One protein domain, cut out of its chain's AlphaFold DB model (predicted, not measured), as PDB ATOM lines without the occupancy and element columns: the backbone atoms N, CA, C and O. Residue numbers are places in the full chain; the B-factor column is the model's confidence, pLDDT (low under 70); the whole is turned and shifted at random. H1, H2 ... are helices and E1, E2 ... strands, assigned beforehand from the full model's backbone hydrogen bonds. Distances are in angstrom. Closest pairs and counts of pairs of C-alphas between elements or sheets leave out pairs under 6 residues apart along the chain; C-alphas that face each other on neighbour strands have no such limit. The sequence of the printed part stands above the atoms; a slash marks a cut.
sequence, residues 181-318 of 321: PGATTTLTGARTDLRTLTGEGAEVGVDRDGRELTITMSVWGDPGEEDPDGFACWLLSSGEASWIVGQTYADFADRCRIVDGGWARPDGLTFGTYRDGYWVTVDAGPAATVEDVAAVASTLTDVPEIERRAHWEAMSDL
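This is residues 181 to 318 of the 321 residues of an uncharacterized protein of Oerskovia enterophila (UniProt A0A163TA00). One strongly twisted sheet of seven antiparallel strands runs through the domain, with H3 packed on one face and H1 on the opposite face, toward the E4 end. The small H2 packs on H1, while H4 lies away from the sheet and the other helices. The printed part has 138 residues, with seven named strands and four named helices in the order E1 E2 E3 H1 H2 E4 E5 E6 E7 H3 H4. Strand beside strand the sheet reads E1 E2 E3 E7 E6 E5 E4; the class is mixed, helices and strands. The whole is compact, with a radius of gyration of the C-alphas of 15.0 A and spans of 43 by 40 by 25 A.

The sheet holds two meanders, each strand the antiparallel neighbour of the one before: E1, residues 191 to 198, E2, 201 to 208, and E3, 211 to 218; then E4, 257 to 259, E5, 262 to 264, E6, 270 to 275, and E7, 278 to 284. Strands that follow each other within a meander form hairpins. E3 of the one meander and E7 of the other are neighbours, antiparallel, with 162 degrees between their N-to-C directions. Backbone pairs within hydrogen-bond range include N 193 and O 205 at 2.9 A for E1 and E2, N 204 and O 215 at 2.8 A for E2 and E3, N 216 and O 281 at 2.9 A for E3 and E7, N 273 and O 280 at 2.9 A for E7 and E6, N 263 and O 272 at 2.8 A for E6 and E5, and N 257 and O 264 at 2.8 A for E5 and E4. H3, residues 290 to 297, is on the sheet; its closest C-alpha pair with E7 is Val 282 and Val 293, 6.2 A. H1, residues 228 to 235, is on the opposite face at a height over the sheet of 8.2 A, over E5 and slantwise to it at 42 degrees on the local plane. H2, residues 249 to 252, touches H1, the closest C-alphas being those of Gly 230 and Tyr 249, 3.7 A. H4, residues 305 to 316, is not on the sheet and touches no helix. In H1, H3 and H4 every O i to N i+4 pair is within hydrogen-bond range; H2 is too short for one.

E1 begins at C-alpha 191, (-28.557, -29.561, 62.491), and is 21.5 A long; E2 is 22.7 A, E3 23.1 A, E7 19.7 A and E6 15.7 A. H4, 16.7 A long, ends at C-alpha 316, (-38.817, -29.984, 30.861).

The C-alphas farthest apart, those of Gly 189 and Gly 246, are 43.6 A from each other. The printed part has no cut. The link from H1 to H2, residues 236 to 248, is long. The mean pLDDT of the printed part is 75.6; stretches under 70 include residues 194 to 201, 219 to 226 and 302 to 318.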
ATOM      1  N   PRO A 181     -36.013 -33.413  50.501       58.12
ATOM      2  CA  PRO A 181     -35.937 -34.758  51.067       58.12
ATOM      3  C   PRO A 181     -34.621 -35.471  50.699       58.12
ATOM      4  O   PRO A 181     -33.903 -35.905  51.593       58.12
ATOM      5  N   GLY A 182     -34.211 -35.465  49.427       60.22
ATOM      6  CA  GLY A 182     -32.983 -36.139  48.968       60.22
ATOM      7  C   GLY A 182     -31.669 -35.459  49.375       60.22
ATOM      8  O   GLY A 182     -30.623 -36.102  49.417       60.22
ATOM      9  N   ALA A 183     -31.722 -34.169  49.722       66.56
ATOM     10  CA  ALA A 183     -30.578 -33.386  50.189       66.56
ATOM     11  C   ALA A 183     -30.508 -33.266  51.728       66.56
ATOM     12  O   ALA A 183     -29.775 -32.431  52.250       66.56
ATOM     13  N   THR A 184     -31.274 -34.065  52.480       73.00
ATOM     14  CA  THR A 184     -31.316 -34.008  53.953       73.00
ATOM     15  C   THR A 184     -31.030 -35.358  54.605       73.00
ATOM     16  O   THR A 184     -31.013 -36.405  53.961       73.00
ATOM     17  N   THR A 185     -30.786 -35.333  55.916       77.81
ATOM     18  CA  THR A 185     -30.447 -36.508  56.723       77.81
ATOM     19  C   THR A 185     -31.388 -36.656  57.921       77.81
ATOM     20  O   THR A 185     -31.780 -35.674  58.552       77.81
ATOM     21  N   THR A 186     -31.716 -37.903  58.268       84.19
ATOM     22  CA  THR A 186     -32.486 -38.275  59.471       84.19
ATOM     23  C   THR A 186     -31.607 -38.495  60.713       84.19
ATOM     24  O   THR A 186     -32.079 -38.959  61.756       84.19
ATOM     25  N   LEU A 187     -30.314 -38.166  60.625       83.94
ATOM     26  CA  LEU A 187     -29.343 -38.367  61.692       83.94
ATOM     27  C   LEU A 187     -29.709 -37.572  62.953       83.94
ATOM     28  O   LEU A 187     -29.761 -36.344  62.967       83.94
ATOM     29  N   THR A 188     -29.934 -38.286  64.057       84.44
ATOM     30  CA  THR A 188     -30.353 -37.665  65.320       84.44
ATOM     31  C   THR A 188     -29.282 -36.718  65.863       84.44
ATOM     32  O   THR A 188     -28.128 -37.107  66.030       84.44
ATOM     33  N   GLY A 189     -29.687 -35.491  66.199       78.69
ATOM     34  CA  GLY A 189     -28.809 -34.471  66.782       78.69
ATOM     35  C   GLY A 189     -28.029 -33.639  65.762       78.69
ATOM     36  O   GLY A 189     -27.415 -32.653  66.160       78.69
ATOM     37  N   ALA A 190     -28.091 -33.982  64.472       83.75
ATOM     38  CA  ALA A 190     -27.559 -33.138  63.413       83.75
ATOM     39  C   ALA A 190     -28.466 -31.918  63.199       83.75
ATOM     40  O   ALA A 190     -29.696 -32.017  63.247       83.75
ATOM     41  N   ARG A 191     -27.858 -30.756  62.970       80.94
ATOM     42  CA  ARG A 191     -28.557 -29.561  62.491       80.94
ATOM     43  C   ARG A 191     -28.334 -29.446  61.000       80.94
ATOM     44  O   ARG A 191     -27.208 -29.614  60.552       80.94
ATOM     45  N   THR A 192     -29.388 -29.147  60.257       78.31
ATOM     46  CA  THR A 192     -29.299 -28.934  58.817       78.31
ATOM     47  C   THR A 192     -29.631 -27.490  58.467       78.31
ATOM     48  O   THR A 192     -30.545 -26.893  59.043       78.31
ATOM     49  N   ASP A 193     -28.879 -26.928  57.529       70.19
ATOM     50  CA  ASP A 193     -29.094 -25.597  56.973       70.19
ATOM     51  C   ASP A 193     -29.030 -25.656  55.449       70.19
ATOM     52  O   ASP A 193     -28.072 -26.162  54.878       70.19
ATOM     53  N   LEU A 194     -30.053 -25.156  54.757       65.25
ATOM     54  CA  LEU A 194     -29.965 -25.027  53.306       65.25
ATOM     55  C   LEU A 194     -29.012 -23.875  52.964       65.25
ATOM     56  O   LEU A 194     -29.263 -22.729  53.344       65.25
ATOM     57  N   ARG A 195     -27.959 -24.181  52.203       66.62
ATOM     58  CA  ARG A 195     -26.928 -23.226  51.777       66.62
ATOM     59  C   ARG A 195     -27.210 -22.674  50.387       66.62
ATOM     60  O   ARG A 195     -27.205 -21.457  50.197       66.62
ATOM     61  N   THR A 196     -27.525 -23.559  49.442       64.56
ATOM     62  CA  THR A 196     -27.682 -23.204  48.026       64.56
ATOM     63  C   THR A 196     -28.857 -23.957  47.402       64.56
ATOM     64  O   THR A 196     -29.070 -25.129  47.686       64.56
ATOM     65  N   LEU A 197     -29.619 -23.287  46.532       58.97
ATOM     66  CA  LEU A 197     -30.656 -23.905  45.699       58.97
ATOM     67  C   LEU A 197     -30.656 -23.258  44.306       58.97
ATOM     68  O   LEU A 197     -30.827 -22.034  44.173       58.97
ATOM     69  N   THR A 198     -30.452 -24.083  43.283       58.59
ATOM     70  CA  THR A 198     -30.420 -23.709  41.863       58.59
ATOM     71  C   THR A 198     -31.332 -24.628  41.050       58.59
ATOM     72  O   THR A 198     -31.789 -25.648  41.552       58.59
ATOM     73  N   GLY A 199     -31.564 -24.280  39.778       52.91
ATOM     74  CA  GLY A 199     -32.263 -25.144  38.819       52.91
ATOM     75  C   GLY A 199     -31.611 -26.522  38.628       52.91
ATOM     76  O   GLY A 199     -32.259 -27.456  38.177       52.91
ATOM     77  N   GLU A 200     -30.337 -26.652  38.998       57.28
ATOM     78  CA  GLU A 200     -29.504 -27.828  38.738       57.28
ATOM     79  C   GLU A 200     -29.200 -28.642  40.010       57.28
ATOM     80  O   GLU A 200     -28.611 -29.723  39.928       57.28
ATOM     81  N   GLY A 201     -29.596 -28.153  41.193       67.81
ATOM     82  CA  GLY A 201     -29.319 -28.849  42.445       67.81
ATOM     83  C   GLY A 201     -29.570 -28.060  43.731       67.81
ATOM     84  O   GLY A 201     -29.971 -26.894  43.731       67.81
ATOM     85  N   ALA A 202     -29.307 -28.725  44.853       71.19
ATOM     86  CA  ALA A 202     -29.423 -28.197  46.206       71.19
ATOM     87  C   ALA A 202     -28.170 -28.526  47.029       71.19
ATOM     88  O   ALA A 202     -27.583 -29.594  46.877       71.19
ATOM     89  N   GLU A 203     -27.794 -27.623  47.930       76.88
ATOM     90  CA  GLU A 203     -26.692 -27.794  48.875       76.88
ATOM     91  C   GLU A 203     -27.199 -27.566  50.299       76.88
ATOM     92  O   GLU A 203     -27.739 -26.499  50.614       76.88
ATOM     93  N   VAL A 204     -26.998 -28.550  51.171       76.81
ATOM     94  CA  VAL A 204     -27.411 -28.523  52.574       76.81
ATOM     95  C   VAL A 204     -26.191 -28.722  53.464       76.81
ATOM     96  O   VAL A 204     -25.514 -29.745  53.398       76.81
ATOM     97  N   GLY A 205     -25.922 -27.748  54.323       81.62
ATOM     98  CA  GLY A 205     -25.005 -27.892  55.440       81.62
ATOM     99  C   GLY A 205     -25.583 -28.827  56.493       81.62
ATOM    100  O   GLY A 205     -26.775 -28.786  56.801       81.62
ATOM    101  N   VAL A 206     -24.733 -29.681  57.047       84.06
ATOM    102  CA  VAL A 206     -25.046 -30.555  58.174       84.06
ATOM    103  C   VAL A 206     -24.009 -30.303  59.257       84.06
ATOM    104  O   VAL A 206     -22.837 -30.611  59.074       84.06
ATOM    105  N   ASP A 207     -24.425 -29.765  60.396       86.56
ATOM    106  CA  ASP A 207     -23.574 -29.611  61.574       86.56
ATOM    107  C   ASP A 207     -23.875 -30.717  62.588       86.56
ATOM    108  O   ASP A 207     -24.987 -30.830  63.121       86.56
ATOM    109  N   ARG A 208     -22.852 -31.525  62.872       81.94
ATOM    110  CA  ARG A 208     -22.862 -32.514  63.944       81.94
ATOM    111  C   ARG A 208     -21.776 -32.192  64.962       81.94
ATOM    112  O   ARG A 208     -20.598 -32.475  64.748       81.94
ATOM    113  N   ASP A 209     -22.187 -31.691  66.122       84.06
ATOM    114  CA  ASP A 209     -21.284 -31.393  67.241       84.06
ATOM    115  C   ASP A 209     -20.144 -30.410  66.868       84.06
ATOM    116  O   ASP A 209     -19.037 -30.508  67.398       84.06
ATOM    117  N   GLY A 210     -20.392 -29.466  65.951       80.88
ATOM    118  CA  GLY A 210     -19.398 -28.519  65.430       80.88
ATOM    119  C   GLY A 210     -18.575 -29.052  64.253       80.88
ATOM    120  O   GLY A 210     -17.593 -28.421  63.856       80.88
ATOM    121  N   ARG A 211     -18.930 -30.226  63.717       87.50
ATOM    122  CA  ARG A 211     -18.303 -30.837  62.541       87.50
ATOM    123  C   ARG A 211     -19.250 -30.677  61.368       87.50
ATOM    124  O   ARG A 211     -20.276 -31.349  61.295       87.50
ATOM    125  N   GLU A 212     -18.901 -29.749  60.491       89.81
ATOM    126  CA  GLU A 212     -19.695 -29.438  59.311       89.81
ATOM    127  C   GLU A 212     -19.457 -30.456  58.197       89.81
ATOM    128  O   GLU A 212     -18.320 -30.838  57.917       89.81
ATOM    129  N   LEU A 213     -20.539 -30.838  57.535       91.44
ATOM    130  CA  LEU A 213     -20.572 -31.573  56.284       91.44
ATOM    131  C   LEU A 213     -21.473 -30.825  55.304       91.44
ATOM    132  O   LEU A 213     -22.298 -30.004  55.706       91.44
ATOM    133  N   THR A 214     -21.342 -31.148  54.027       89.69
ATOM    134  CA  THR A 214     -22.201 -30.624  52.971       89.69
ATOM    135  C   THR A 214     -22.834 -31.787  52.221       89.69
ATOM    136  O   THR A 214     -22.123 -32.665  51.745       89.69
ATOM    137  N   ILE A 215     -24.159 -31.794  52.104       87.25
ATOM    138  CA  ILE A 215     -24.891 -32.672  51.194       87.25
ATOM    139  C   ILE A 215     -25.173 -31.876  49.922       87.25
ATOM    140  O   ILE A 215     -25.840 -30.843  49.987       87.25
ATOM    141  N   THR A 216     -24.703 -32.358  48.776       86.19
ATOM    142  CA  THR A 216     -25.014 -31.766  47.471       86.19
ATOM    143  C   THR A 216     -25.885 -32.729  46.691       86.19
ATOM    144  O   THR A 216     -25.492 -33.865  46.469       86.19
ATOM    145  N   MET A 217     -27.053 -32.287  46.244       79.44
ATOM    146  CA  MET A 217     -27.913 -33.052  45.348       79.44
ATOM    147  C   MET A 217     -27.986 -32.358  43.996       79.44
ATOM    148  O   MET A 217     -28.154 -31.144  43.931       79.44
ATOM    149  N   SER A 218     -27.874 -33.121  42.917       75.31
ATOM    150  CA  SER A 218     -27.768 -32.585  41.562       75.31
ATOM    151  C   SER A 218     -28.482 -33.471  40.544       75.31
ATOM    152  O   SER A 218     -28.547 -34.690  40.705       75.31
ATOM    153  N   VAL A 219     -29.014 -32.856  39.485       67.62
ATOM    154  CA  VAL A 219     -29.770 -33.534  38.406       67.62
ATOM    155  C   VAL A 219     -28.887 -34.227  37.364       67.62
ATOM    156  O   VAL A 219     -29.351 -34.533  36.267       67.62
ATOM    157  N   TRP A 220     -27.616 -34.495  37.678       64.38
ATOM    158  CA  TRP A 220     -26.754 -35.255  36.774       64.38
ATOM    159  C   TRP A 220     -27.387 -36.618  36.494       64.38
ATOM    160  O   TRP A 220     -27.613 -37.413  37.407       64.38
ATOM    161  N   GLY A 221     -27.727 -36.817  35.218       51.00
ATOM    162  CA  GLY A 221     -28.509 -37.949  34.745       51.00
ATOM    163  C   GLY A 221     -27.864 -39.300  35.039       51.00
ATOM    164  O   GLY A 221     -26.666 -39.404  35.311       51.00
ATOM    165  N   ASP A 222     -28.706 -40.330  34.966       53.31
ATOM    166  CA  ASP A 222     -28.320 -41.741  34.943       53.31
ATOM    167  C   ASP A 222     -27.130 -41.929  33.973       53.31
ATOM    168  O   ASP A 222     -27.233 -41.447  32.838       53.31
ATOM    169  N   PRO A 223     -26.009 -42.556  34.389       51.72
ATOM    170  CA  PRO A 223     -24.745 -42.633  33.644       51.72
ATOM    171  C   PRO A 223     -24.784 -43.054  32.166       51.72
ATOM    172  O   PRO A 223     -23.760 -42.998  31.483       51.72
ATOM    173  N   GLY A 224     -25.921 -43.521  31.657       52.16
ATOM    174  CA  GLY A 224     -25.997 -44.234  30.391       52.16
ATOM    175  C   GLY A 224     -25.379 -45.631  30.505       52.16
ATOM    176  O   GLY A 224     -24.656 -45.958  31.442       52.16
ATOM    177  N   GLU A 225     -25.696 -46.495  29.542       52.06
ATOM    178  CA  GLU A 225     -25.411 -47.938  29.621       52.06
ATOM    179  C   GLU A 225     -23.916 -48.322  29.527       52.06
ATOM    180  O   GLU A 225     -23.593 -49.496  29.702       52.06
ATOM    181  N   GLU A 226     -22.995 -47.395  29.234       60.94
ATOM    182  CA  GLU A 226     -21.625 -47.757  28.825       60.94
ATOM    183  C   GLU A 226     -20.636 -48.023  29.983       60.94
ATOM    184  O   GLU A 226     -19.891 -48.997  29.884       60.94
ATOM    185  N   ASP A 227     -20.631 -47.240  31.074       74.56
ATOM    186  CA  ASP A 227     -19.911 -47.567  32.329       74.56
ATOM    187  C   ASP A 227     -20.418 -46.708  33.517       74.56
ATOM    188  O   ASP A 227     -19.950 -45.578  33.718       74.56
ATOM    189  N   PRO A 228     -21.370 -47.215  34.324       77.38
ATOM    190  CA  PRO A 228     -21.969 -46.446  35.413       77.38
ATOM    191  C   PRO A 228     -20.999 -46.145  36.559       77.38
ATOM    192  O   PRO A 228     -21.093 -45.087  37.183       77.38
ATOM    193  N   ASP A 229     -20.042 -47.038  36.813       85.31
ATOM    194  CA  ASP A 229     -19.044 -46.859  37.865       85.31
ATOM    195  C   ASP A 229     -17.991 -45.823  37.455       85.31
ATOM    196  O   ASP A 229     -17.588 -44.987  38.267       85.31
ATOM    197  N   GLY A 230     -17.575 -45.837  36.184       83.25
ATOM    198  CA  GLY A 230     -16.693 -44.816  35.617       83.25
ATOM    199  C   GLY A 230     -17.284 -43.411  35.738       83.25
ATOM    200  O   GLY A 230     -16.611 -42.498  36.218       83.25
ATOM    201  N   PHE A 231     -18.557 -43.250  35.378       80.94
ATOM    202  CA  PHE A 231     -19.244 -41.961  35.444       80.94
ATOM    203  C   PHE A 231     -19.452 -41.467  36.883       80.94
ATOM    204  O   PHE A 231     -19.178 -40.303  37.182       80.94
ATOM    205  N   ALA A 232     -19.864 -42.344  37.805       84.31
ATOM    206  CA  ALA A 232     -20.012 -41.991  39.219       84.31
ATOM    207  C   ALA A 232     -18.675 -41.543  39.840       84.31
ATOM    208  O   ALA A 232     -18.603 -40.566  40.589       84.31
ATOM    209  N   CYS A 233     -17.586 -42.221  39.480       86.44
ATOM    210  CA  CYS A 233     -16.249 -41.846  39.916       86.44
ATOM    211  C   CYS A 233     -15.746 -40.540  39.285       86.44
ATOM    212  O   CYS A 233     -15.048 -39.773  39.954       86.44
ATOM    213  N   TRP A 234     -16.128 -40.251  38.040       84.31
ATOM    214  CA  TRP A 234     -15.889 -38.951  37.420       84.31
ATOM    215  C   TRP A 234     -16.635 -37.829  38.160       84.31
ATOM    216  O   TRP A 234     -16.017 -36.810  38.478       84.31
ATOM    217  N   LEU A 235     -17.904 -38.028  38.535       81.56
ATOM    218  CA  LEU A 235     -18.685 -37.040  39.295       81.56
ATOM    219  C   LEU A 235     -18.045 -36.688  40.647       81.56
ATOM    220  O   LEU A 235     -18.024 -35.523  41.042       81.56
ATOM    221  N   LEU A 236     -17.443 -37.666  41.331       84.31
ATOM    222  CA  LEU A 236     -16.692 -37.434  42.574       84.31
ATOM    223  C   LEU A 236     -15.390 -36.644  42.383       84.31
ATOM    224  O   LEU A 236     -14.813 -36.148  43.355       84.31
ATOM    225  N   SER A 237     -14.889 -36.537  41.151       72.69
ATOM    226  CA  SER A 237     -13.564 -35.980  40.887       72.69
ATOM    227  C   SER A 237     -13.520 -34.445  40.828       72.69
ATOM    228  O   SER A 237     -12.425 -33.897  40.910       72.69
ATOM    229  N   SER A 238     -14.666 -33.743  40.791       60.94
ATOM    230  CA  SER A 238     -14.881 -32.273  40.921       60.94
ATOM    231  C   SER A 238     -14.001 -31.308  40.090       60.94
ATOM    232  O   SER A 238     -14.216 -30.099  40.132       60.94
ATOM    233  N   GLY A 239     -13.022 -31.801  39.327       54.34
ATOM    234  CA  GLY A 239     -11.980 -31.000  38.678       54.34
ATOM    235  C   GLY A 239     -11.738 -31.319  37.202       54.34
ATOM    236  O   GLY A 239     -10.858 -30.708  36.595       54.34
ATOM    237  N   GLU A 240     -12.488 -32.250  36.608       58.12
ATOM    238  CA  GLU A 240     -12.399 -32.561  35.178       58.12
ATOM    239  C   GLU A 240     -13.505 -31.848  34.393       58.12
ATOM    240  O   GLU A 240     -14.674 -31.877  34.760       58.12
ATOM    241  N   ALA A 241     -13.118 -31.182  33.301       56.25
ATOM    242  CA  ALA A 241     -13.990 -30.260  32.572       56.25
ATOM    243  C   ALA A 241     -15.117 -30.943  31.772       56.25
ATOM    244  O   ALA A 241     -16.057 -30.265  31.365       56.25
ATOM    245  N   SER A 242     -15.032 -32.254  31.519       66.56
ATOM    246  CA  SER A 242     -16.066 -32.998  30.789       66.56
ATOM    247  C   SER A 242     -15.850 -34.509  30.864       66.56
ATOM    248  O   SER A 242     -14.722 -34.963  30.671       66.56
ATOM    249  N   TRP A 243     -16.934 -35.267  31.036       68.31
ATOM    250  CA  TRP A 243     -16.970 -36.713  30.811       68.31
ATOM    251  C   TRP A 243     -16.637 -37.049  29.350       68.31
ATOM    252  O   TRP A 243     -17.162 -36.413  28.429       68.31
ATOM    253  N   ILE A 244     -15.774 -38.043  29.126       74.12
ATOM    254  CA  ILE A 244     -15.396 -38.511  27.788       74.12
ATOM    255  C   ILE A 244     -15.947 -39.922  27.582       74.12
ATOM    256  O   ILE A 244     -15.616 -40.848  28.314       74.12
ATOM    257  N   VAL A 245     -16.744 -40.094  26.526       69.00
ATOM    258  CA  VAL A 245     -17.278 -41.398  26.106       69.00
ATOM    259  C   VAL A 245     -16.137 -42.408  25.916       69.00
ATOM    260  O   VAL A 245     -15.181 -42.139  25.185       69.00
ATOM    261  N   GLY A 246     -16.249 -43.567  26.569       71.19
ATOM    262  CA  GLY A 246     -15.228 -44.619  26.581       71.19
ATOM    263  C   GLY A 246     -14.255 -44.572  27.765       71.19
ATOM    264  O   GLY A 246     -13.405 -45.457  27.860       71.19
ATOM    265  N   GLN A 247     -14.370 -43.582  28.659       78.88
ATOM    266  CA  GLN A 247     -13.753 -43.653  29.984       78.88
ATOM    267  C   GLN A 247     -14.420 -44.747  30.819       78.88
ATOM    268  O   GLN A 247     -15.624 -44.982  30.715       78.88
ATOM    269  N   THR A 248     -13.625 -45.403  31.652       84.56
ATOM    270  CA  THR A 248     -14.059 -46.521  32.487       84.56
ATOM    271  C   THR A 248     -13.696 -46.304  33.948       84.56
ATOM    272  O   THR A 248     -12.859 -45.461  34.273       84.56
ATOM    273  N   TYR A 249     -14.241 -47.125  34.848       84.12
ATOM    274  CA  TYR A 249     -13.824 -47.134  36.257       84.12
ATOM    275  C   TYR A 249     -12.296 -47.224  36.437       84.12
ATOM    276  O   TYR A 249     -11.737 -46.600  37.340       84.12
ATOM    277  N   ALA A 250     -11.592 -47.955  35.564       86.50
ATOM    278  CA  ALA A 250     -10.140 -48.107  35.647       86.50
ATOM    279  C   ALA A 250      -9.380 -46.772  35.525       86.50
ATOM    280  O   ALA A 250      -8.308 -46.637  36.117       86.50
ATOM    281  N   ASP A 251      -9.947 -45.785  34.825       84.06
ATOM    282  CA  ASP A 251      -9.360 -44.451  34.644       84.06
ATOM    283  C   ASP A 251      -9.470 -43.574  35.908       84.06
ATOM    284  O   ASP A 251      -8.747 -42.582  36.050       84.06
ATOM    285  N   PHE A 252     -10.343 -43.962  36.847       86.00
ATOM    286  CA  PHE A 252     -10.620 -43.237  38.092       86.00
ATOM    287  C   PHE A 252     -10.348 -44.051  39.364       86.00
ATOM    288  O   PHE A 252     -10.511 -43.532  40.469       86.00
ATOM    289  N   ALA A 253      -9.926 -45.313  39.247       84.25
ATOM    290  CA  ALA A 253      -9.738 -46.229  40.379       84.25
ATOM    291  C   ALA A 253      -8.671 -45.767  41.396       84.25
ATOM    292  O   ALA A 253      -8.618 -46.257  42.527       84.25
ATOM    293  N   ASP A 254      -7.805 -44.824  41.016       85.69
ATOM    294  CA  ASP A 254      -6.841 -44.173  41.905       85.69
ATOM    295  C   ASP A 254      -7.474 -43.080  42.786       85.69
ATOM    296  O   ASP A 254      -6.944 -42.757  43.851       85.69
ATOM    297  N   ARG A 255      -8.620 -42.537  42.360       82.44
ATOM    298  CA  ARG A 255      -9.315 -41.370  42.929       82.44
ATOM    299  C   ARG A 255     -10.736 -41.667  43.403       82.44
ATOM    300  O   ARG A 255     -11.354 -40.805  44.025       82.44
ATOM    301  N   CYS A 256     -11.223 -42.881  43.181       89.50
ATOM    302  CA  CYS A 256     -12.550 -43.341  43.556       89.50
ATOM    303  C   CYS A 256     -12.520 -44.828  43.920       89.50
ATOM    304  O   CYS A 256     -11.723 -45.599  43.385       89.50
ATOM    305  N   ARG A 257     -13.383 -45.233  44.849       91.38
ATOM    306  CA  ARG A 257     -13.585 -46.627  45.239       91.38
ATOM    307  C   ARG A 257     -15.068 -46.910  45.373       91.38
ATOM    308  O   ARG A 257     -15.799 -46.114  45.959       91.38
ATOM    309  N   ILE A 258     -15.479 -48.076  44.892       90.75
ATOM    310  CA  ILE A 258     -16.820 -48.602  45.135       90.75
ATOM    311  C   ILE A 258     -16.894 -49.053  46.597       90.75
ATOM    312  O   ILE A 258     -16.018 -49.776  47.080       90.75
ATOM    313  N   VAL A 259     -17.926 -48.600  47.301       89.88
ATOM    314  CA  VAL A 259     -18.205 -48.922  48.704       89.88
ATOM    315  C   VAL A 259     -19.656 -49.376  48.846       89.88
ATOM    316  O   VAL A 259     -20.462 -49.230  47.927       89.88
ATOM    317  N   ASP A 260     -20.014 -49.935  50.000       86.50
ATOM    318  CA  ASP A 260     -21.396 -50.343  50.241       86.50
ATOM    319  C   ASP A 260     -22.338 -49.134  50.133       86.50
ATOM    320  O   ASP A 260     -22.245 -48.174  50.898       86.50
ATOM    321  N   GLY A 261     -23.252 -49.199  49.164       81.25
ATOM    322  CA  GLY A 261     -24.262 -48.170  48.930       81.25
ATOM    323  C   GLY A 261     -23.833 -47.002  48.038       81.25
ATOM    324  O   GLY A 261     -24.640 -46.092  47.883       81.25
ATOM    325  N   GLY A 262     -22.630 -47.007  47.449       89.62
ATOM    326  CA  GLY A 262     -22.220 -45.965  46.502       89.62
ATOM    327  C   GLY A 262     -20.723 -45.946  46.190       89.62
ATOM    328  O   GLY A 262     -20.054 -46.977  46.134       89.62
ATOM    329  N   TRP A 263     -20.192 -44.745  46.006       92.69
ATOM    330  CA  TRP A 263     -18.797 -44.491  45.660       92.69
ATOM    331  C   TRP A 263     -18.190 -43.517  46.663       92.69
ATOM    332  O   TRP A 263     -18.863 -42.626  47.174       92.69
ATOM    333  N   ALA A 264     -16.908 -43.671  46.960       92.81
ATOM    334  CA  ALA A 264     -16.200 -42.789  47.875       92.81
ATOM    335  C   ALA A 264     -14.826 -42.420  47.328       92.81
ATOM    336  O   ALA A 264     -14.172 -43.203  46.630       92.81
ATOM    337  N   ARG A 265     -14.345 -41.237  47.704       91.75
ATOM    338  CA  ARG A 265     -12.939 -40.890  47.497       91.75
ATOM    339  C   ARG A 265     -12.036 -41.777  48.373       91.75
ATOM    340  O   ARG A 265     -12.453 -42.210  49.446       91.75
ATOM    341  N   PRO A 266     -10.782 -42.049  47.966       90.25
ATOM    342  CA  PRO A 266      -9.845 -42.881  48.721       90.25
ATOM    343  C   PRO A 266      -9.556 -42.402  50.147       90.25
ATOM    344  O   PRO A 266      -9.156 -43.215  50.978       90.25
ATOM    345  N   ASP A 267      -9.722 -41.104  50.407       89.38
ATOM    346  CA  ASP A 267      -9.595 -40.480  51.728       89.38
ATOM    347  C   ASP A 267     -10.843 -40.673  52.611       89.38
ATOM    348  O   ASP A 267     -10.770 -40.439  53.815       89.38
ATOM    349  N   GLY A 268     -11.962 -41.130  52.037       88.50
ATOM    350  CA  GLY A 268     -13.243 -41.318  52.715       88.50
ATOM    351  C   GLY A 268     -13.951 -40.014  53.092       88.50
ATOM    352  O   GLY A 268     -14.943 -40.058  53.814       88.50
ATOM    353  N   LEU A 269     -13.445 -38.863  52.639       92.00
ATOM    354  CA  LEU A 269     -13.971 -37.544  53.003       92.00
ATOM    355  C   LEU A 269     -15.070 -37.055  52.058       92.00
ATOM    356  O   LEU A 269     -15.758 -36.094  52.384       92.00
ATOM    357  N   THR A 270     -15.263 -37.740  50.934       92.38
ATOM    358  CA  THR A 270     -16.420 -37.546  50.062       92.38
ATOM    359  C   THR A 270     -17.047 -38.893  49.749       92.38
ATOM    360  O   THR A 270     -16.350 -39.841  49.370       92.38
ATOM    361  N   PHE A 271     -18.368 -38.951  49.862       93.06
ATOM    362  CA  PHE A 271     -19.206 -40.061  49.430       93.06
ATOM    363  C   PHE A 271     -20.189 -39.577  48.364       93.06
ATOM    364  O   PHE A 271     -20.645 -38.441  48.426       93.06
ATOM    365  N   GLY A 272     -20.521 -40.430  47.403       90.44
ATOM    366  CA  GLY A 272     -21.480 -40.158  46.344       90.44
ATOM    367  C   GLY A 272     -22.375 -41.363  46.094       90.44
ATOM    368  O   GLY A 272     -21.927 -42.507  46.156       90.44
ATOM    369  N   THR A 273     -23.647 -41.119  45.814       87.88
ATOM    370  CA  THR A 273     -24.625 -42.161  45.501       87.88
ATOM    371  C   THR A 273     -25.665 -41.631  44.530       87.88
ATOM    372  O   THR A 273     -26.035 -40.458  44.564       87.88
ATOM    373  N   TYR A 274     -26.215 -42.535  43.725       81.31
ATOM    374  CA  TYR A 274     -27.476 -42.273  43.052       81.31
ATOM    375  C   TYR A 274     -28.623 -42.544  44.012       81.31
ATOM    376  O   TYR A 274     -28.714 -43.624  44.601       81.31
ATOM    377  N   ARG A 275     -29.485 -41.550  44.190       74.94
ATOM    378  CA  ARG A 275     -30.714 -41.667  44.968       74.94
ATOM    379  C   ARG A 275     -31.820 -41.038  44.168       74.94
ATOM    380  O   ARG A 275     -31.776 -39.858  43.842       74.94
ATOM    381  N   ASP A 276     -32.782 -41.873  43.814       67.81
ATOM    382  CA  ASP A 276     -34.000 -41.421  43.175       67.81
ATOM    383  C   ASP A 276     -33.762 -40.543  41.938       67.81
ATOM    384  O   ASP A 276     -34.363 -39.489  41.794       67.81
ATOM    385  N   GLY A 277     -32.879 -40.973  41.034       67.62
ATOM    386  CA  GLY A 277     -32.585 -40.247  39.789       67.62
ATOM    387  C   GLY A 277     -31.750 -38.973  39.961       67.62
ATOM    388  O   GLY A 277     -31.492 -38.302  38.968       67.62
ATOM    389  N   TYR A 278     -31.308 -38.666  41.181       73.44
ATOM    390  CA  TYR A 278     -30.348 -37.608  41.466       73.44
ATOM    391  C   TYR A 278     -29.005 -38.199  41.869       73.44
ATOM    392  O   TYR A 278     -28.921 -39.273  42.476       73.44
ATOM    393  N   TRP A 279     -27.957 -37.443  41.578       83.62
ATOM    394  CA  TRP A 279     -26.648 -37.660  42.160       83.62
ATOM    395  C   TRP A 279     -26.539 -36.873  43.466       83.62
ATOM    396  O   TRP A 279     -26.694 -35.647  43.470       83.62
ATOM    397  N   VAL A 280     -26.280 -37.582  44.565       86.81
ATOM    398  CA  VAL A 280     -26.124 -37.009  45.905       86.81
ATOM    399  C   VAL A 280     -24.696 -37.239  46.386       86.81
ATOM    400  O   VAL A 280     -24.257 -38.386  46.456       86.81
ATOM    401  N   THR A 281     -23.990 -36.173  46.762       90.44
ATOM    402  CA  THR A 281     -22.703 -36.244  47.461       90.44
ATOM    403  C   THR A 281     -22.817 -35.803  48.907       90.44
ATOM    404  O   THR A 281     -23.668 -34.991  49.265       90.44
ATOM    405  N   VAL A 282     -21.937 -36.345  49.742       91.50
ATOM    406  CA  VAL A 282     -21.696 -35.911  51.114       91.50
ATOM    407  C   VAL A 282     -20.212 -35.602  51.238       91.50
ATOM    408  O   VAL A 282     -19.384 -36.501  51.101       91.50
ATOM    409  N   ASP A 283     -19.891 -34.346  51.513       92.81
ATOM    410  CA  ASP A 283     -18.534 -33.821  51.608       92.81
ATOM    411  C   ASP A 283     -18.206 -33.421  53.049       92.81
ATOM    412  O   ASP A 283     -18.962 -32.700  53.708       92.81
ATOM    413  N   ALA A 284     -17.066 -33.886  53.555       91.88
ATOM    414  CA  ALA A 284     -16.560 -33.519  54.868       91.88
ATOM    415  C   ALA A 284     -16.020 -32.081  54.867       91.88
ATOM    416  O   ALA A 284     -15.163 -31.713  54.062       91.88
ATOM    417  N   GLY A 285     -16.464 -31.280  55.834       88.44
ATOM    418  CA  GLY A 285     -15.834 -30.009  56.162       88.44
ATOM    419  C   GLY A 285     -14.526 -30.183  56.951       88.44
ATOM    420  O   GLY A 285     -14.127 -31.298  57.293       88.44
ATOM    421  N   PRO A 286     -13.853 -29.076  57.315       83.88
ATOM    422  CA  PRO A 286     -12.488 -29.089  57.862       83.88
ATOM    423  C   PRO A 286     -12.269 -29.903  59.149       83.88
ATOM    424  O   PRO A 286     -11.129 -30.240  59.465       83.88
ATOM    425  N   ALA A 287     -13.331 -30.177  59.911       87.06
ATOM    426  CA  ALA A 287     -13.281 -30.904  61.182       87.06
ATOM    427  C   ALA A 287     -14.072 -32.227  61.169       87.06
ATOM    428  O   ALA A 287     -14.102 -32.922  62.187       87.06
ATOM    429  N   ALA A 288     -14.727 -32.562  60.054       90.31
ATOM    430  CA  ALA A 288     -15.501 -33.789  59.920       90.31
ATOM    431  C   ALA A 288     -14.595 -34.983  59.593       90.31
ATOM    432  O   ALA A 288     -13.540 -34.839  58.970       90.31
ATOM    433  N   THR A 289     -15.003 -36.168  60.041       92.06
ATOM    434  CA  THR A 289     -14.267 -37.415  59.810       92.06
ATOM    435  C   THR A 289     -14.985 -38.319  58.811       92.06
ATOM    436  O   THR A 289     -16.147 -38.104  58.463       92.06
ATOM    437  N   VAL A 290     -14.299 -39.375  58.372       91.00
ATOM    438  CA  VAL A 290     -14.877 -40.418  57.508       91.00
ATOM    439  C   VAL A 290     -16.107 -41.058  58.163       91.00
ATOM    440  O   VAL A 290     -17.089 -41.363  57.489       91.00
ATOM    441  N   GLU A 291     -16.095 -41.222  59.488       91.50
ATOM    442  CA  GLU A 291     -17.243 -41.742  60.235       91.50
ATOM    443  C   GLU A 291     -18.447 -40.795  60.191       91.50
ATOM    444  O   GLU A 291     -19.583 -41.266  60.169       91.50
ATOM    445  N   ASP A 292     -18.221 -39.479  60.159       90.88
ATOM    446  CA  ASP A 292     -19.305 -38.503  60.041       90.88
ATOM    447  C   ASP A 292     -19.945 -38.559  58.653       90.88
ATOM    448  O   ASP A 292     -21.173 -38.591  58.548       90.88
ATOM    449  N   VAL A 293     -19.120 -38.656  57.603       90.12
ATOM    450  CA  VAL A 293     -19.582 -38.829  56.218       90.12
ATOM    451  C   VAL A 293     -20.401 -40.110  56.095       90.12
ATOM    452  O   VAL A 293     -21.527 -40.071  55.605       90.12
ATOM    453  N   ALA A 294     -19.890 -41.233  56.606       90.31
ATOM    454  CA  ALA A 294     -20.600 -42.510  56.581       90.31
ATOM    455  C   ALA A 294     -21.923 -42.460  57.370       90.31
ATOM    456  O   ALA A 294     -22.940 -42.996  56.921       90.31
ATOM    457  N   ALA A 295     -21.943 -41.786  58.525       89.50
ATOM    458  CA  ALA A 295     -23.154 -41.626  59.326       89.50
ATOM    459  C   ALA A 295     -24.235 -40.825  58.579       89.50
ATOM    460  O   ALA A 295     -25.394 -41.243  58.561       89.50
ATOM    461  N   VAL A 296     -23.864 -39.716  57.931       87.62
ATOM    462  CA  VAL A 296     -24.794 -38.909  57.124       87.62
ATOM    463  C   VAL A 296     -25.247 -39.683  55.885       87.62
ATOM    464  O   VAL A 296     -26.449 -39.798  55.660       87.62
ATOM    465  N   ALA A 297     -24.322 -40.303  55.148       88.19
ATOM    466  CA  ALA A 297     -24.622 -41.109  53.964       88.19
ATOM    467  C   ALA A 297     -25.633 -42.235  54.247       88.19
ATOM    468  O   ALA A 297     -26.558 -42.460  53.470       88.19
ATOM    469  N   SER A 298     -25.506 -42.913  55.394       87.25
ATOM    470  CA  SER A 298     -26.419 -44.000  55.787       87.25
ATOM    471  C   SER A 298     -27.824 -43.544  56.204       87.25
ATOM    472  O   SER A 298     -28.712 -44.377  56.372       87.25
ATOM    473  N   THR A 299     -28.027 -42.239  56.394       86.06
ATOM    474  CA  THR A 299     -29.270 -41.647  56.917       86.06
ATOM    475  C   THR A 299     -29.893 -40.627  55.967       86.06
ATOM    476  O   THR A 299     -30.830 -39.929  56.367       86.06
ATOM    477  N   LEU A 300     -29.386 -40.536  54.731       84.38
ATOM    478  CA  LEU A 300     -30.001 -39.759  53.659       84.38
ATOM    479  C   LEU A 300     -31.459 -40.196  53.473       84.38
ATOM    480  O   LEU A 300     -31.773 -41.386  53.560       84.38
ATOM    481  N   THR A 301     -32.345 -39.231  53.254       73.88
ATOM    482  CA  THR A 301     -33.771 -39.512  53.043       73.88
ATOM    483  C   THR A 301     -34.030 -39.801  51.563       73.88
ATOM    484  O   THR A 301     -33.474 -39.130  50.700       73.88
ATOM    485  N   ASP A 302     -34.869 -40.794  51.263       67.00
ATOM    486  CA  ASP A 302     -35.279 -41.104  49.885       67.00
ATOM    487  C   ASP A 302     -36.346 -40.106  49.379       67.00
ATOM    488  O   ASP A 302     -37.147 -39.580  50.160       67.00
ATOM    489  N   VAL A 303     -36.389 -39.879  48.061       60.00
ATOM    490  CA  VAL A 303     -37.384 -39.040  47.368       60.00
ATOM    491  C   VAL A 303     -38.406 -39.939  46.655       60.00
ATOM    492  O   VAL A 303     -38.050 -40.648  45.710       60.00
ATOM    493  N   PRO A 304     -39.698 -39.908  47.026       59.09
ATOM    494  CA  PRO A 304     -40.725 -40.717  46.371       59.09
ATOM    495  C   PRO A 304     -40.773 -40.545  44.838       59.09
ATOM    496  O   PRO A 304     -40.784 -39.433  44.312       59.09
ATOM    497  N   GLU A 305     -40.898 -41.652  44.093       47.31
ATOM    498  CA  GLU A 305     -40.905 -41.668  42.615       47.31
ATOM    499  C   GLU A 305     -41.957 -40.738  41.975       47.31
ATOM    500  O   GLU A 305     -41.730 -40.176  40.900       47.31
ATOM    501  N   ILE A 306     -43.114 -40.580  42.621       49.91
ATOM    502  CA  ILE A 306     -44.194 -39.699  42.156       49.91
ATOM    503  C   ILE A 306     -43.758 -38.230  42.169       49.91
ATOM    504  O   ILE A 306     -44.048 -37.499  41.223       49.91
ATOM    505  N   GLU A 307     -43.032 -37.817  43.204       51.00
ATOM    506  CA  GLU A 307     -42.541 -36.445  43.363       51.00
ATOM    507  C   GLU A 307     -41.411 -36.166  42.361       51.00
ATOM    508  O   GLU A 307     -41.387 -35.123  41.707       51.00
ATOM    509  N   ARG A 308     -40.560 -37.168  42.111       53.06
ATOM    510  CA  ARG A 308     -39.522 -37.146  41.071       53.06
ATOM    511  C   ARG A 308     -40.072 -36.966  39.654       53.06
ATOM    512  O   ARG A 308     -39.523 -36.190  38.876       53.06
ATOM    513  N   ARG A 309     -41.140 -37.680  39.289       49.75
ATOM    514  CA  ARG A 309     -41.718 -37.598  37.935       49.75
ATOM    515  C   ARG A 309     -42.375 -36.243  37.680       49.75
ATOM    516  O   ARG A 309     -42.148 -35.655  36.628       49.75
ATOM    517  N   ALA A 310     -43.105 -35.729  38.670       51.28
ATOM    518  CA  ALA A 310     -43.681 -34.388  38.614       51.28
ATOM    519  C   ALA A 310     -42.595 -33.305  38.473       51.28
ATOM    520  O   ALA A 310     -42.791 -32.327  37.757       51.28
ATOM    521  N   HIS A 311     -41.434 -33.505  39.106       49.44
ATOM    522  CA  HIS A 311     -40.287 -32.610  38.976       49.44
ATOM    523  C   HIS A 311     -39.674 -32.619  37.568       49.44
ATOM    524  O   HIS A 311     -39.440 -31.556  36.999       49.44
ATOM    525  N   TRP A 312     -39.447 -33.800  36.985       46.94
ATOM    526  CA  TRP A 312     -38.874 -33.917  35.639       46.94
ATOM    527  C   TRP A 312     -39.776 -33.295  34.569       46.94
ATOM    528  O   TRP A 312     -39.299 -32.564  33.704       46.94
ATOM    529  N   GLU A 313     -41.087 -33.524  34.677       50.12
ATOM    530  CA  GLU A 313     -42.091 -32.914  33.800       50.12
ATOM    531  C   GLU A 313     -42.109 -31.381  33.955       50.12
ATOM    532  O   GLU A 313     -42.083 -30.661  32.958       50.12
ATOM    533  N   ALA A 314     -42.036 -30.870  35.191       48.06
ATOM    534  CA  ALA A 314     -41.975 -29.432  35.455       48.06
ATOM    535  C   ALA A 314     -40.673 -28.773  34.962       48.06
ATOM    536  O   ALA A 314     -40.709 -27.636  34.495       48.06
ATOM    537  N   MET A 315     -39.530 -29.465  35.034       45.22
ATOM    538  CA  MET A 315     -38.251 -28.956  34.525       45.22
ATOM    539  C   MET A 315     -38.176 -28.953  33.000       45.22
ATOM    540  O   MET A 315     -37.621 -28.020  32.427       45.22
ATOM    541  N   SER A 316     -38.758 -29.954  32.329       44.47
ATOM    542  CA  SER A 316     -38.817 -29.984  30.861       44.47
ATOM    543  C   SER A 316     -39.652 -28.852  30.252       44.47
ATOM    544  O   SER A 316     -39.487 -28.544  29.072       44.47
ATOM    545  N   ASP A 317     -40.500 -28.214  31.064       42.72
ATOM    546  CA  ASP A 317     -41.330 -27.069  30.682       42.72
ATOM    547  C   ASP A 317     -40.688 -25.707  31.018       42.72
ATOM    548  O   ASP A 317     -41.221 -24.660  30.631       42.72
ATOM    549  N   LEU A 318     -39.542 -25.682  31.709       40.25
ATOM    550  CA  LEU A 318     -38.811 -24.445  31.980       40.25
ATOM    551  C   LEU A 318     -37.912 -24.080  30.786       40.25
ATOM    552  O   LEU A 318     -37.221 -24.941  30.238       40.25
TER     553      LEU A 318